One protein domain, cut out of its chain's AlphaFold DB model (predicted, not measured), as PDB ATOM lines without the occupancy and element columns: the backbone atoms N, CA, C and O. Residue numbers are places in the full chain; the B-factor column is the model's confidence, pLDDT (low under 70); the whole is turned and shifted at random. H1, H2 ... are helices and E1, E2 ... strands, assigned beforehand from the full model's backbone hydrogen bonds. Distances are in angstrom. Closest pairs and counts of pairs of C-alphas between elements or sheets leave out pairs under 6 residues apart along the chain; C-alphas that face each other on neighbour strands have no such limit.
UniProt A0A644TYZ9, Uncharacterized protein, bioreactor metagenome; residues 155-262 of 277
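Overview. This is residues 155 to 262 of the 277 residues of an uncharacterized protein of bioreactor metagenome (UniProt A0A644TYZ9). A small hairpin, E1 and E2, bridges the last residues of H1 and H3, E1 by H1 and E2 by H3, while H2 lies nearest the middle; long loops, residues 155 to 166 and 239 to 262, begin and end the printed part. Its 108 residues, under half in named elements, run H1 E1 E2 H2 H3, mostly helix. It is compact, radius of gyration of the C-alphas 13.5 A, spanning 37 by 31 by 26 A.

Along the chain. Find C-alpha 167 at (187.390, 128.539, 92.859); H1 runs 14.3 A to residue 176. Next come E1, residues 188 to 191, E2, 194 to 197, and H2, 204 to 217, 19.8 A. H3, residues 227 to 238, 16.1 A, ends at (171.294, 137.182, 94.857).

Arrangement. In the antiparallel hairpin E1 and E2, N 189 and O 196 are within hydrogen-bond range, 2.9 A. The closest C-alphas of E2 and H3 are Ile 196 and Phe 238, 4.6 A; of E1 and H1, Val 188 and Leu 176, 5.5 A. H1, H2 and H3 are apart from each other; in each, every O i to N i+4 pair is within hydrogen-bond range.

Size, cuts and confidence. The farthest C-alphas, Asn 163 and Gly 243, are 38.7 A apart. The printed part has no cut; the link H1 to E1 is long, 11 residues. Look for pLDDT under 70 at residues 223 to 225 and 242 to 256.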
ATOM      1  N   PHE A 155     181.208 138.466  94.517       89.25
ATOM      2  CA  PHE A 155     182.410 138.136  93.766       89.25
ATOM      3  C   PHE A 155     183.503 139.184  93.980       89.25
ATOM      4  O   PHE A 155     184.653 138.804  94.176       89.25
ATOM      5  N   ASP A 156     183.163 140.476  94.005       85.00
ATOM      6  CA  ASP A 156     184.135 141.570  94.143       85.00
ATOM      7  C   ASP A 156     184.896 141.500  95.472       85.00
ATOM      8  O   ASP A 156     186.104 141.722  95.503       85.00
ATOM      9  N   ILE A 157     184.203 141.109  96.543       84.25
ATOM     10  CA  ILE A 157     184.747 141.063  97.911       84.25
ATOM     11  C   ILE A 157     185.273 139.688  98.326       84.25
ATOM     12  O   ILE A 157     185.699 139.512  99.468       84.25
ATOM     13  N   TRP A 158     185.214 138.701  97.429       87.75
ATOM     14  CA  TRP A 158     185.702 137.357  97.713       87.75
ATOM     15  C   TRP A 158     187.232 137.324  97.738       87.75
ATOM     16  O   TRP A 158     187.880 137.749  96.777       87.75
ATOM     17  N   ILE A 159     187.798 136.773  98.807       85.50
ATOM     18  CA  ILE A 159     189.236 136.596  99.000       85.50
ATOM     19  C   ILE A 159     189.703 135.416  98.129       85.50
ATOM     20  O   ILE A 159     189.168 134.309  98.270       85.50
ATOM     21  N   PRO A 160     190.662 135.623  97.206       81.19
ATOM     22  CA  PRO A 160     191.231 134.538  96.412       81.19
ATOM     23  C   PRO A 160     191.921 133.475  97.276       81.19
ATOM     24  O   PRO A 160     192.392 133.756  98.377       81.19
ATOM     25  N   ASP A 161     192.010 132.249  96.767       77.75
ATOM     26  CA  ASP A 161     192.774 131.183  97.408       77.75
ATOM     27  C   ASP A 161     194.296 131.367  97.248       77.75
ATOM     28  O   ASP A 161     194.781 132.339  96.670       77.75
ATOM     29  N   HIS A 162     195.072 130.412  97.767       77.12
ATOM     30  CA  HIS A 162     196.538 130.425  97.704       77.12
ATOM     31  C   HIS A 162     197.104 130.423  96.272       77.12
ATOM     32  O   HIS A 162     198.256 130.807  96.087       77.12
ATOM     33  N   ASN A 163     196.305 130.034  95.272       72.75
ATOM     34  CA  ASN A 163     196.672 130.070  93.855       72.75
ATOM     35  C   ASN A 163     196.211 131.368  93.166       72.75
ATOM     36  O   ASN A 163     196.361 131.510  91.953       72.75
ATOM     37  N   GLY A 164     195.631 132.312  93.914       76.31
ATOM     38  CA  GLY A 164     195.083 133.558  93.383       76.31
ATOM     39  C   GLY A 164     193.749 133.389  92.650       76.31
ATOM     40  O   GLY A 164     193.310 134.317  91.970       76.31
ATOM     41  N   THR A 165     193.084 132.235  92.777       81.19
ATOM     42  CA  THR A 165     191.809 131.949  92.102       81.19
ATOM     43  C   THR A 165     190.614 132.170  93.031       81.19
ATOM     44  O   THR A 165     190.752 132.247  94.250       81.19
ATOM     45  N   LYS A 166     189.403 132.250  92.469       85.44
ATOM     46  CA  LYS A 166     188.141 132.305  93.235       85.44
ATOM     47  C   LYS A 166     187.351 130.995  93.123       85.44
ATOM     48  O   LYS A 166     186.126 130.994  93.175       85.44
ATOM     49  N   ASP A 167     188.030 129.854  93.024       85.62
ATOM     50  CA  ASP A 167     187.390 128.539  92.859       85.62
ATOM     51  C   ASP A 167     186.433 128.171  93.996       85.62
ATOM     52  O   ASP A 167     185.436 127.468  93.806       85.62
ATOM     53  N   VAL A 168     186.709 128.658  95.205       85.25
ATOM     54  CA  VAL A 168     185.811 128.479  96.350       85.25
ATOM     55  C   VAL A 168     184.476 129.197  96.133       85.25
ATOM     56  O   VAL A 168     183.428 128.612  96.407       85.25
ATOM     57  N   TYR A 169     184.500 130.413  95.580       89.12
ATOM     58  CA  TYR A 169     183.290 131.154  95.225       89.12
ATOM     59  C   TYR A 169     182.453 130.363  94.220       89.12
ATOM     60  O   TYR A 169     181.277 130.105  94.463       89.12
ATOM     61  N   TYR A 170     183.061 129.899  93.125       88.38
ATOM     62  CA  TYR A 170     182.335 129.163  92.085       88.38
ATOM     63  C   TYR A 170     181.725 127.859  92.607       88.38
ATOM     64  O   TYR A 170     180.572 127.545  92.303       88.38
ATOM     65  N   ARG A 171     182.458 127.121  93.451       86.38
ATOM     66  CA  ARG A 171     181.931 125.923  94.121       86.38
ATOM     67  C   ARG A 171     180.764 126.249  95.046       86.38
ATOM     68  O   ARG A 171     179.789 125.500  95.062       86.38
ATOM     69  N   MET A 172     180.831 127.367  95.764       89.44
ATOM     70  CA  MET A 172     179.740 127.818  96.620       89.44
ATOM     71  C   MET A 172     178.498 128.199  95.806       89.44
ATOM     72  O   MET A 172     177.409 127.728  96.110       89.44
ATOM     73  N   ILE A 173     178.645 128.972  94.726       91.19
ATOM     74  CA  ILE A 173     177.520 129.305  93.837       91.19
ATOM     75  C   ILE A 173     176.889 128.035  93.259       91.19
ATOM     76  O   ILE A 173     175.667 127.898  93.271       91.19
ATOM     77  N   LYS A 174     177.707 127.070  92.815       90.25
ATOM     78  CA  LYS A 174     177.213 125.771  92.344       90.25
ATOM     79  C   LYS A 174     176.431 125.041  93.435       90.25
ATOM     80  O   LYS A 174     175.358 124.525  93.153       90.25
ATOM     81  N   PHE A 175     176.929 125.026  94.670       90.69
ATOM     82  CA  PHE A 175     176.226 124.428  95.804       90.69
ATOM     83  C   PHE A 175     174.877 125.103  96.091       90.69
ATOM     84  O   PHE A 175     173.888 124.404  96.284       90.69
ATOM     85  N   LEU A 176     174.810 126.437  96.073       92.69
ATOM     86  CA  LEU A 176     173.571 127.179  96.338       92.69
ATOM     87  C   LEU A 176     172.473 126.917  95.292       92.69
ATOM     88  O   LEU A 176     171.291 127.001  95.629       92.69
ATOM     89  N   LYS A 177     172.865 126.593  94.052       92.00
ATOM     90  CA  LYS A 177     171.962 126.222  92.949       92.00
ATOM     91  C   LYS A 177     171.427 124.790  93.046       92.00
ATOM     92  O   LYS A 177     170.481 124.453  92.339       92.00
ATOM     93  N   LEU A 178     172.028 123.937  93.875       90.31
ATOM     94  CA  LEU A 178     171.599 122.550  94.035       90.31
ATOM     95  C   LEU A 178     170.529 122.427  95.112       90.31
ATOM     96  O   LEU A 178     170.532 123.152  96.107       90.31
ATOM     97  N   GLU A 179     169.637 121.460  94.925       88.12
ATOM     98  CA  GLU A 179     168.663 121.100  95.945       88.12
ATOM     99  C   GLU A 179     169.380 120.667  97.229       88.12
ATOM    100  O   GLU A 179     170.247 119.786  97.225       88.12
ATOM    101  N   ASN A 180     169.034 121.310  98.344       88.31
ATOM    102  CA  ASN A 180     169.645 121.022  99.629       88.31
ATOM    103  C   ASN A 180     168.706 120.187 100.502       88.31
ATOM    104  O   ASN A 180     167.552 120.549 100.702       88.31
ATOM    105  N   ARG A 181     169.223 119.115 101.112       85.62
ATOM    106  CA  ARG A 181     168.442 118.220 101.988       85.62
ATOM    107  C   ARG A 181     167.753 118.928 103.161       85.62
ATOM    108  O   ARG A 181     166.767 118.420 103.670       85.62
ATOM    109  N   ALA A 182     168.289 120.053 103.635       84.44
ATOM    110  CA  ALA A 182     167.701 120.800 104.747       84.44
ATOM    111  C   ALA A 182     166.497 121.662 104.331       84.44
ATOM    112  O   ALA A 182     165.748 122.123 105.196       84.44
ATOM    113  N   THR A 183     166.342 121.928 103.033       86.88
ATOM    114  CA  THR A 183     165.325 122.836 102.489       86.88
ATOM    115  C   THR A 183     164.462 122.210 101.402       86.88
ATOM    116  O   THR A 183     163.465 122.833 101.052       86.88
ATOM    117  N   GLU A 184     164.838 121.037 100.876       89.31
ATOM    118  CA  GLU A 184     164.192 120.342  99.742       89.31
ATOM    119  C   GLU A 184     164.018 121.259  98.516       89.31
ATOM    120  O   GLU A 184     163.112 121.125  97.703       89.31
ATOM    121  N   ALA A 185     164.888 122.265  98.422       91.44
ATOM    122  CA  ALA A 185     164.874 123.303  97.406       91.44
ATOM    123  C   ALA A 185     166.262 123.955  97.330       91.44
ATOM    124  O   ALA A 185     166.975 123.983  98.342       91.44
ATOM    125  N   PRO A 186     166.661 124.512  96.177       93.38
ATOM    126  CA  PRO A 186     167.896 125.275  96.068       93.38
ATOM    127  C   PRO A 186     167.791 126.606  96.817       93.38
ATOM    128  O   PRO A 186     166.729 127.237  96.838       93.38
ATOM    129  N   PHE A 187     168.899 127.058  97.409       93.56
ATOM    130  CA  PHE A 187     168.970 128.359  98.087       93.56
ATOM    131  C   PHE A 187     168.890 129.527  97.106       93.56
ATOM    132  O   PHE A 187     168.422 130.604  97.470       93.56
ATOM    133  N   VAL A 188     169.352 129.312  95.874       93.75
ATOM    134  CA  VAL A 188     169.371 130.298  94.799       93.75
ATOM    135  C   VAL A 188     168.911 129.631  93.507       93.75
ATOM    136  O   VAL A 188     169.357 128.534  93.190       93.75
ATOM    137  N   TYR A 189     168.063 130.305  92.739       92.00
ATOM    138  CA  TYR A 189     167.719 129.918  91.371       92.00
ATOM    139  C   TYR A 189     168.249 130.943  90.372       92.00
ATOM    140  O   TYR A 189     168.533 132.086  90.725       92.00
ATOM    141  N   GLU A 190     168.413 130.525  89.124       89.44
ATOM    142  CA  GLU A 190     168.929 131.365  88.047       89.44
ATOM    143  C   GLU A 190     167.816 131.681  87.051       89.44
ATOM    144  O   GLU A 190     167.174 130.776  86.525       89.44
ATOM    145  N   VAL A 191     167.569 132.970  86.815       85.69
ATOM    146  CA  VAL A 191     166.576 133.463  85.850       85.69
ATOM    147  C   VAL A 191     167.198 134.621  85.090       85.69
ATOM    148  O   VAL A 191     167.624 135.595  85.708       85.69
ATOM    149  N   ASN A 192     167.237 134.532  83.758       82.69
ATOM    150  CA  ASN A 192     167.874 135.534  82.894       82.69
ATOM    151  C   ASN A 192     169.290 135.889  83.379       82.69
ATOM    152  O   ASN A 192     169.599 137.062  83.582       82.69
ATOM    153  N   GLU A 193     170.097 134.859  83.665       79.69
ATOM    154  CA  GLU A 193     171.486 134.981  84.147       79.69
ATOM    155  C   GLU A 193     171.642 135.673  85.515       79.69
ATOM    156  O   GLU A 193     172.754 135.920  85.978       79.69
ATOM    157  N   LYS A 194     170.535 135.965  86.208       83.31
ATOM    158  CA  LYS A 194     170.547 136.527  87.560       83.31
ATOM    159  C   LYS A 194     170.292 135.442  88.585       83.31
ATOM    160  O   LYS A 194     169.348 134.663  88.470       83.31
ATOM    161  N   LEU A 195     171.112 135.449  89.625       90.38
ATOM    162  CA  LEU A 195     170.924 134.636  90.814       90.38
ATOM    163  C   LEU A 195     169.870 135.287  91.709       90.38
ATOM    164  O   LEU A 195     169.994 136.456  92.066       90.38
ATOM    165  N   ILE A 196     168.843 134.531  92.074       92.06
ATOM    166  CA  ILE A 196     167.714 134.997  92.876       92.06
ATOM    167  C   ILE A 196     167.605 134.109  94.114       92.06
ATOM    168  O   ILE A 196     167.516 132.884  94.017       92.06
ATOM    169  N   TRP A 197     167.632 134.726  95.290       93.31
ATOM    170  CA  TRP A 197     167.551 134.041  96.571       93.31
ATOM    171  C   TRP A 197     166.162 133.448  96.762       93.31
ATOM    172  O   TRP A 197     165.136 134.093  96.525       93.31
ATOM    173  N   ASN A 198     166.119 132.210  97.236       92.44
ATOM    174  CA  ASN A 198     164.877 131.480  97.325       92.44
ATOM    175  C   ASN A 198     164.045 131.867  98.552       92.44
ATOM    176  O   ASN A 198     164.180 131.322  99.648       92.44
ATOM    177  N   GLU A 199     163.135 132.818  98.340       87.88
ATOM    178  CA  GLU A 199     162.215 133.314  99.362       87.88
ATOM    179  C   GLU A 199     161.117 132.310  99.753       87.88
ATOM    180  O   GLU A 199     160.495 132.495 100.801       87.88
ATOM    181  N   THR A 200     160.885 131.246  98.973       88.56
ATOM    182  CA  THR A 200     159.860 130.234  99.298       88.56
ATOM    183  C   THR A 200     160.321 129.280 100.402       88.56
ATOM    184  O   THR A 200     159.491 128.696 101.099       88.56
ATOM    185  N   ILE A 201     161.636 129.180 100.642       90.19
ATOM    186  CA  ILE A 201     162.198 128.361 101.719       90.19
ATOM    187  C   ILE A 201     161.759 128.910 103.081       90.19
ATOM    188  O   ILE A 201     161.998 130.076 103.431       90.19
ATOM    189  N   ARG A 202     161.193 128.037 103.924       87.62
ATOM    190  CA  ARG A 202     160.880 128.375 105.317       87.62
ATOM    191  C   ARG A 202     162.168 128.703 106.074       87.62
ATOM    192  O   ARG A 202     163.043 127.862 106.251       87.62
ATOM    193  N   GLY A 203     162.262 129.932 106.576       87.19
ATOM    194  CA  GLY A 203     163.467 130.406 107.262       87.19
ATOM    195  C   GLY A 203     164.577 130.880 106.321       87.19
ATOM    196  O   GLY A 203     165.711 130.999 106.772       87.19
ATOM    197  N   ASN A 204     164.267 131.208 105.059       87.56
ATOM    198  CA  ASN A 204     165.220 131.744 104.076       87.56
ATOM    199  C   ASN A 204     166.119 132.868 104.630       87.56
ATOM    200  O   ASN A 204     167.317 132.871 104.375       87.56
ATOM    201  N   ARG A 205     165.583 133.774 105.461       85.62
ATOM    202  CA  ARG A 205     166.356 134.861 106.088       85.62
ATOM    203  C   ARG A 205     167.424 134.347 107.049       85.62
ATOM    204  O   ARG A 205     168.511 134.909 107.110       85.62
ATOM    205  N   LYS A 206     167.118 133.273 107.783       87.06
ATOM    206  CA  LYS A 206     168.033 132.626 108.732       87.06
ATOM    207  C   LYS A 206     169.115 131.849 107.993       87.06
ATOM    208  O   LYS A 206     170.264 131.899 108.405       87.06
ATOM    209  N   TYR A 207     168.772 131.211 106.873       89.75
ATOM    210  CA  TYR A 207     169.768 130.605 105.988       89.75
ATOM    211  C   TYR A 207     170.681 131.651 105.344       89.75
ATOM    212  O   TYR A 207     171.886 131.441 105.326       89.75
ATOM    213  N   LEU A 208     170.157 132.802 104.900       88.62
ATOM    214  CA  LEU A 208     171.006 133.873 104.370       88.62
ATOM    215  C   LEU A 208     171.945 134.412 105.455       88.62
ATOM    216  O   LEU A 208     173.136 134.563 105.221       88.62
ATOM    217  N   ALA A 209     171.432 134.641 106.665       84.62
ATOM    218  CA  ALA A 209     172.244 135.071 107.800       84.62
ATOM    219  C   ALA A 209     173.342 134.050 108.157       84.62
ATOM    220  O   ALA A 209     174.494 134.430 108.363       84.62
ATOM    221  N   ALA A 210     173.011 132.756 108.179       87.06
ATOM    222  CA  ALA A 210     173.971 131.686 108.425       87.06
ATOM    223  C   ALA A 210     175.018 131.567 107.305       87.06
ATOM    224  O   ALA A 210     176.195 131.367 107.593       87.06
ATOM    225  N   PHE A 211     174.615 131.757 106.047       89.75
ATOM    226  CA  PHE A 211     175.521 131.803 104.904       89.75
ATOM    227  C   PHE A 211     176.536 132.943 105.045       89.75
ATOM    228  O   PHE A 211     177.739 132.710 104.960       89.75
ATOM    229  N   ILE A 212     176.069 134.158 105.349       86.00
ATOM    230  CA  ILE A 212     176.939 135.319 105.570       86.00
ATOM    231  C   ILE A 212     177.915 135.075 106.720       86.00
ATOM    232  O   ILE A 212     179.113 135.334 106.580       86.00
ATOM    233  N   TYR A 213     177.410 134.563 107.842       83.50
ATOM    234  CA  TYR A 213     178.236 134.228 108.996       83.50
ATOM    235  C   TYR A 213     179.338 133.234 108.617       83.50
ATOM    236  O   TYR A 213     180.500 133.426 108.953       83.50
ATOM    237  N   GLN A 214     179.002 132.210 107.840       87.12
ATOM    238  CA  GLN A 214     179.970 131.199 107.448       87.12
ATOM    239  C   GLN A 214     181.036 131.723 106.478       87.12
ATOM    240  O   GLN A 214     182.205 131.365 106.616       87.12
ATOM    241  N   MET A 215     180.667 132.580 105.517       87.25
ATOM    242  CA  MET A 215     181.643 133.232 104.626       87.25
ATOM    243  C   MET A 215     182.664 134.051 105.414       87.25
ATOM    244  O   MET A 215     183.850 134.083 105.092       87.25
ATOM    245  N   THR A 216     182.165 134.683 106.464       82.94
ATOM    246  CA  THR A 216     182.908 135.524 107.382       82.94
ATOM    247  C   THR A 216     183.862 134.705 108.271       82.94
ATOM    248  O   THR A 216     185.064 134.962 108.275       82.94
ATOM    249  N   GLU A 217     183.368 133.664 108.954       83.31
ATOM    250  CA  GLU A 217     184.179 132.757 109.794       83.31
ATOM    251  C   GLU A 217     185.279 132.048 108.993       83.31
ATOM    252  O   GLU A 217     186.420 131.939 109.442       83.31
ATOM    253  N   ASN A 218     184.964 131.619 107.767       83.25
ATOM    254  CA  ASN A 218     185.932 130.974 106.882       83.25
ATOM    255  C   ASN A 218     186.905 131.954 106.209       83.25
ATOM    256  O   ASN A 218     187.749 131.515 105.427       83.25
ATOM    257  N   LYS A 219     186.796 133.262 106.482       84.12
ATOM    258  CA  LYS A 219     187.613 134.317 105.860       84.12
ATOM    259  C   LYS A 219     187.580 134.260 104.327       84.12
ATOM    260  O   LYS A 219     188.591 134.472 103.666       84.12
ATOM    261  N   TRP A 220     186.419 133.942 103.754       85.44
ATOM    262  CA  TRP A 220     186.205 133.987 102.305       85.44
ATOM    263  C   TRP A 220     185.906 135.390 101.797       85.44
ATOM    264  O   TRP A 220     186.009 135.644 100.603       85.44
ATOM    265  N   ILE A 221     185.524 136.293 102.691       84.06
ATOM    266  CA  ILE A 221     185.287 137.701 102.403       84.06
ATOM    267  C   ILE A 221     185.994 138.555 103.445       84.06
ATOM    268  O   ILE A 221     186.225 138.123 104.576       84.06
ATOM    269  N   GLU A 222     186.309 139.786 103.064       70.19
ATOM    270  CA  GLU A 222     186.819 140.777 103.999       70.19
ATOM    271  C   GLU A 222     185.724 141.293 104.937       70.19
ATOM    272  O   GLU A 222     184.561 141.463 104.568       70.19
ATOM    273  N   HIS A 223     186.112 141.577 106.175       65.69
ATOM    274  CA  HIS A 223     185.195 141.804 107.286       65.69
ATOM    275  C   HIS A 223     184.743 143.273 107.457       65.69
ATOM    276  O   HIS A 223     184.260 143.641 108.526       65.69
ATOM    277  N   TYR A 224     184.901 144.122 106.436       61.09
ATOM    278  CA  TYR A 224     184.997 145.581 106.615       61.09
ATOM    279  C   TYR A 224     183.851 146.426 106.028       61.09
ATOM    280  O   TYR A 224     184.006 147.635 105.891       61.09
ATOM    281  N   TYR A 225     182.688 145.844 105.727       69.12
ATOM    282  CA  TYR A 225     181.551 146.594 105.167       69.12
ATOM    283  C   TYR A 225     180.530 147.003 106.225       69.12
ATOM    284  O   TYR A 225     180.202 146.234 107.134       69.12
ATOM    285  N   SER A 226     179.960 148.199 106.072       73.38
ATOM    286  CA  SER A 226     178.791 148.596 106.854       73.38
ATOM    287  C   SER A 226     177.576 147.727 106.494       73.38
ATOM    288  O   SER A 226     177.466 147.186 105.392       73.38
ATOM    289  N   ALA A 227     176.614 147.592 107.412       73.19
ATOM    290  CA  ALA A 227     175.399 146.808 107.156       73.19
ATOM    291  C   ALA A 227     174.617 147.251 105.890       73.19
ATOM    292  O   ALA A 227     174.127 146.374 105.174       73.19
ATOM    293  N   PRO A 228     174.488 148.560 105.573       76.88
ATOM    294  CA  PRO A 228     173.881 149.012 104.318       76.88
ATOM    295  C   PRO A 228     174.653 148.588 103.062       76.88
ATOM    296  O   PRO A 228     174.036 148.079 102.128       76.88
ATOM    297  N   GLU A 229     175.977 148.749 103.045       78.06
ATOM    298  CA  GLU A 229     176.824 148.362 101.903       78.06
ATOM    299  C   GLU A 229     176.778 146.855 101.681       78.06
ATOM    300  O   GLU A 229     176.560 146.382 100.569       78.06
ATOM    301  N   TYR A 230     176.887 146.086 102.762       80.06
ATOM    302  CA  TYR A 230     176.838 144.637 102.689       80.06
ATOM    303  C   TYR A 230     175.479 144.131 102.187       80.06
ATOM    304  O   TYR A 230     175.400 143.186 101.398       80.06
ATOM    305  N   LYS A 231     174.388 144.802 102.583       81.75
ATOM    306  CA  LYS A 231     173.056 144.538 102.031       81.75
ATOM    307  C   LYS A 231     173.007 144.815 100.529       81.75
ATOM    308  O   LYS A 231     172.474 143.977  99.807       81.75
ATOM    309  N   ALA A 232     173.549 145.942 100.069       82.12
ATOM    310  CA  ALA A 232     173.585 146.280  98.646       82.12
ATOM    311  C   ALA A 232     174.376 145.235  97.840       82.12
ATOM    312  O   ALA A 232     173.863 144.706  96.856       82.12
ATOM    313  N   ILE A 233     175.559 144.849  98.332       86.06
ATOM    314  CA  ILE A 233     176.416 143.818  97.733       86.06
ATOM    315  C   ILE A 233     175.663 142.493  97.560       86.06
ATOM    316  O   ILE A 233     175.646 141.904  96.476       86.06
ATOM    317  N   LEU A 234     175.006 142.007  98.617       87.00
ATOM    318  CA  LEU A 234     174.247 140.760  98.533       87.00
ATOM    319  C   LEU A 234     173.004 140.883  97.658       87.00
ATOM    320  O   LEU A 234     172.663 139.929  96.965       87.00
ATOM    321  N   GLN A 235     172.328 142.031  97.678       86.50
ATOM    322  CA  GLN A 235     171.129 142.252  96.876       86.50
ATOM    323  C   GLN A 235     171.447 142.247  95.380       86.50
ATOM    324  O   GLN A 235     170.710 141.648  94.598       86.50
ATOM    325  N   ASN A 236     172.577 142.831  94.997       86.62
ATOM    326  CA  ASN A 236     173.105 142.752  93.640       86.62
ATOM    327  C   ASN A 236     173.567 141.332  93.270       86.62
ATOM    328  O   ASN A 236     173.535 140.966  92.100       86.62
ATOM    329  N   SER A 237     173.980 140.527  94.255       89.88
ATOM    330  CA  SER A 237     174.481 139.162  94.032       89.88
ATOM    331  C   SER A 237     173.388 138.106  93.922       89.88
ATOM    332  O   SER A 237     173.562 137.155  93.174       89.88
ATOM    333  N   PHE A 238     172.307 138.230  94.696       89.44
ATOM    334  CA  PHE A 238     171.294 137.182  94.857       89.44
ATOM    335  C   PHE A 238     169.859 137.700  94.767       89.44
ATOM    336  O   PHE A 238     168.990 137.073  95.354       89.44
ATOM    337  N   VAL A 239     169.612 138.847  94.121       86.06
ATOM    338  CA  VAL A 239     168.290 139.461  93.860       86.06
ATOM    339  C   VAL A 239     167.184 138.970  94.808       86.06
ATOM    340  O   VAL A 239     166.524 137.966  94.563       86.06
ATOM    341  N   PHE A 240     166.952 139.686  95.900       82.44
ATOM    342  CA  PHE A 240     165.848 139.408  96.825       82.44
ATOM    343  C   PHE A 240     164.975 140.650  96.999       82.44
ATOM    344  O   PHE A 240     165.424 141.779  96.775       82.44
ATOM    345  N   LYS A 241     163.705 140.468  97.378       70.12
ATOM    346  CA  LYS A 241     162.740 141.568  97.490       70.12
ATOM    347  C   LYS A 241     163.155 142.551  98.585       70.12
ATOM    348  O   LYS A 241     163.674 142.177  99.640       70.12
ATOM    349  N   ASN A 242     162.804 143.823  98.382       57.09
ATOM    350  CA  ASN A 242     163.144 144.949  99.267       57.09
ATOM    351  C   ASN A 242     162.658 144.804 100.731       57.09
ATOM    352  O   ASN A 242     163.100 145.559 101.595       57.09
ATOM    353  N   GLY A 243     161.818 143.807 101.039       57.28
ATOM    354  CA  GLY A 243     161.367 143.449 102.390       57.28
ATOM    355  C   GLY A 243     162.330 142.572 103.208       57.28
ATOM    356  O   GLY A 243     161.983 142.167 104.322       57.28
ATOM    357  N   PHE A 244     163.525 142.252 102.694       63.25
ATOM    358  CA  PHE A 244     164.611 141.681 103.497       63.25
ATOM    359  C   PHE A 244     165.067 142.721 104.542       63.25
ATOM    360  O   PHE A 244     165.856 143.637 104.278       63.25
ATOM    361  N   ASN A 245     164.464 142.624 105.733       57.53
ATOM    362  CA  ASN A 245     164.708 143.492 106.884       57.53
ATOM    363  C   ASN A 245     166.177 143.466 107.327       57.53
ATOM    364  O   ASN A 245     166.948 142.596 106.938       57.53
ATOM    365  N   ARG A 246     166.538 144.370 108.247       58.28
ATOM    366  CA  ARG A 246     167.860 144.423 108.894       58.28
ATOM    367  C   ARG A 246     168.290 143.114 109.601       58.28
ATOM    368  O   ARG A 246     169.389 143.083 110.113       58.28
ATOM    369  N   GLU A 247     167.464 142.068 109.696       61.91
ATOM    370  CA  GLU A 247     167.711 140.863 110.518       61.91
ATOM    371  C   GLU A 247     168.984 140.077 110.126       61.91
ATOM    372  O   GLU A 247     169.791 139.848 111.023       61.91
ATOM    373  N   PRO A 248     169.272 139.771 108.840       63.00
ATOM    374  CA  PRO A 248     170.538 139.126 108.456       63.00
ATOM    375  C   PRO A 248     171.767 140.031 108.623       63.00
ATOM    376  O   PRO A 248     172.894 139.558 108.575       63.00
ATOM    377  N   PHE A 249     171.544 141.335 108.811       68.19
ATOM    378  CA  PHE A 249     172.566 142.383 108.810       68.19
ATOM    379  C   PHE A 249     172.726 143.068 110.180       68.19
ATOM    380  O   PHE A 249     173.562 143.953 110.333       68.19
ATOM    381  N   LYS A 250     171.898 142.708 111.176       58.41
ATOM    382  CA  LYS A 250     171.757 143.425 112.459       58.41
ATOM    383  C   LYS A 250     172.874 143.110 113.444       58.41
ATOM    384  O   LYS A 250     173.116 143.913 114.335       58.41
ATOM    385  N   SER A 251     173.554 141.984 113.264       49.75
ATOM    386  CA  SER A 251     174.812 141.665 113.931       49.75
ATOM    387  C   SER A 251     175.333 140.344 113.371       49.75
ATOM    388  O   SER A 251     174.857 139.277 113.758       49.75
ATOM    389  N   LEU A 252     176.357 140.398 112.526       51.94
ATOM    390  CA  LEU A 252     177.209 139.226 112.285       51.94
ATOM    391  C   LEU A 252     177.890 138.730 113.576       51.94
ATOM    392  O   LEU A 252     178.408 137.623 113.629       51.94
ATOM    393  N   SER A 253     177.824 139.544 114.634       45.16
ATOM    394  CA  SER A 253     178.372 139.332 115.965       45.16
ATOM    395  C   SER A 253     177.435 138.670 116.992       45.16
ATOM    396  O   SER A 253     177.907 138.398 118.092       45.16
ATOM    397  N   SER A 254     176.150 138.373 116.708       51.66
ATOM    398  CA  SER A 254     175.282 137.675 117.689       51.66
ATOM    399  C   SER A 254     174.896 136.249 117.261       51.66
ATOM    400  O   SER A 254     174.124 136.015 116.331       51.66
ATOM    401  N   ARG A 255     175.471 135.273 117.972       55.12
ATOM    402  CA  ARG A 255     175.345 133.812 117.804       55.12
ATOM    403  C   ARG A 255     173.970 133.243 118.211       55.12
ATOM    404  O   ARG A 255     173.904 132.374 119.071       55.12
ATOM    405  N   ASN A 256     172.866 133.696 117.618       66.81
ATOM    406  CA  ASN A 256     171.523 133.275 118.071       66.81
ATOM    407  C   ASN A 256     170.677 132.515 117.031       66.81
ATOM    408  O   ASN A 256     169.459 132.413 117.193       66.81
ATOM    409  N   LEU A 257     171.273 131.954 115.972       78.00
ATOM    410  CA  LEU A 257     170.528 131.074 115.063       78.00
ATOM    411  C   LEU A 257     170.629 129.602 115.501       78.00
ATOM    412  O   LEU A 257     171.694 129.149 115.906       78.00
ATOM    413  N   PRO A 258     169.541 128.820 115.394       85.31
ATOM    414  CA  PRO A 258     169.605 127.375 115.572       85.31
ATOM    415  C   PRO A 258     170.575 126.704 114.589       85.31
ATOM    416  O   PRO A 258     170.566 127.019 113.399       85.31
ATOM    417  N   GLU A 259     171.307 125.699 115.071       85.44
ATOM    418  CA  GLU A 259     172.340 124.949 114.335       85.44
ATOM    419  C   GLU A 259     171.912 124.480 112.935       85.44
ATOM    420  O   GLU A 259     172.681 124.515 111.975       85.44
ATOM    421  N   LYS A 260     170.635 124.111 112.783       88.81
ATOM    422  CA  LYS A 260     170.062 123.673 111.502       88.81
ATOM    423  C   LYS A 260     170.256 124.668 110.351       88.81
ATOM    424  O   LYS A 260     170.263 124.239 109.204       88.81
ATOM    425  N   TYR A 261     170.394 125.966 110.637       89.75
ATOM    426  CA  TYR A 261     170.608 126.983 109.605       89.75
ATOM    427  C   TYR A 261     172.074 127.088 109.171       89.75
ATOM    428  O   TYR A 261     172.325 127.450 108.026       89.75
ATOM    429  N   TYR A 262     173.026 126.740 110.043       87.06
ATOM    430  CA  TYR A 262     174.463 126.740 109.740       87.06
ATOM    431  C   TYR A 262     174.912 125.463 109.042       87.06
ATOM    432  O   TYR A 262     175.766 125.515 108.159       87.06
TER     433      TYR A 262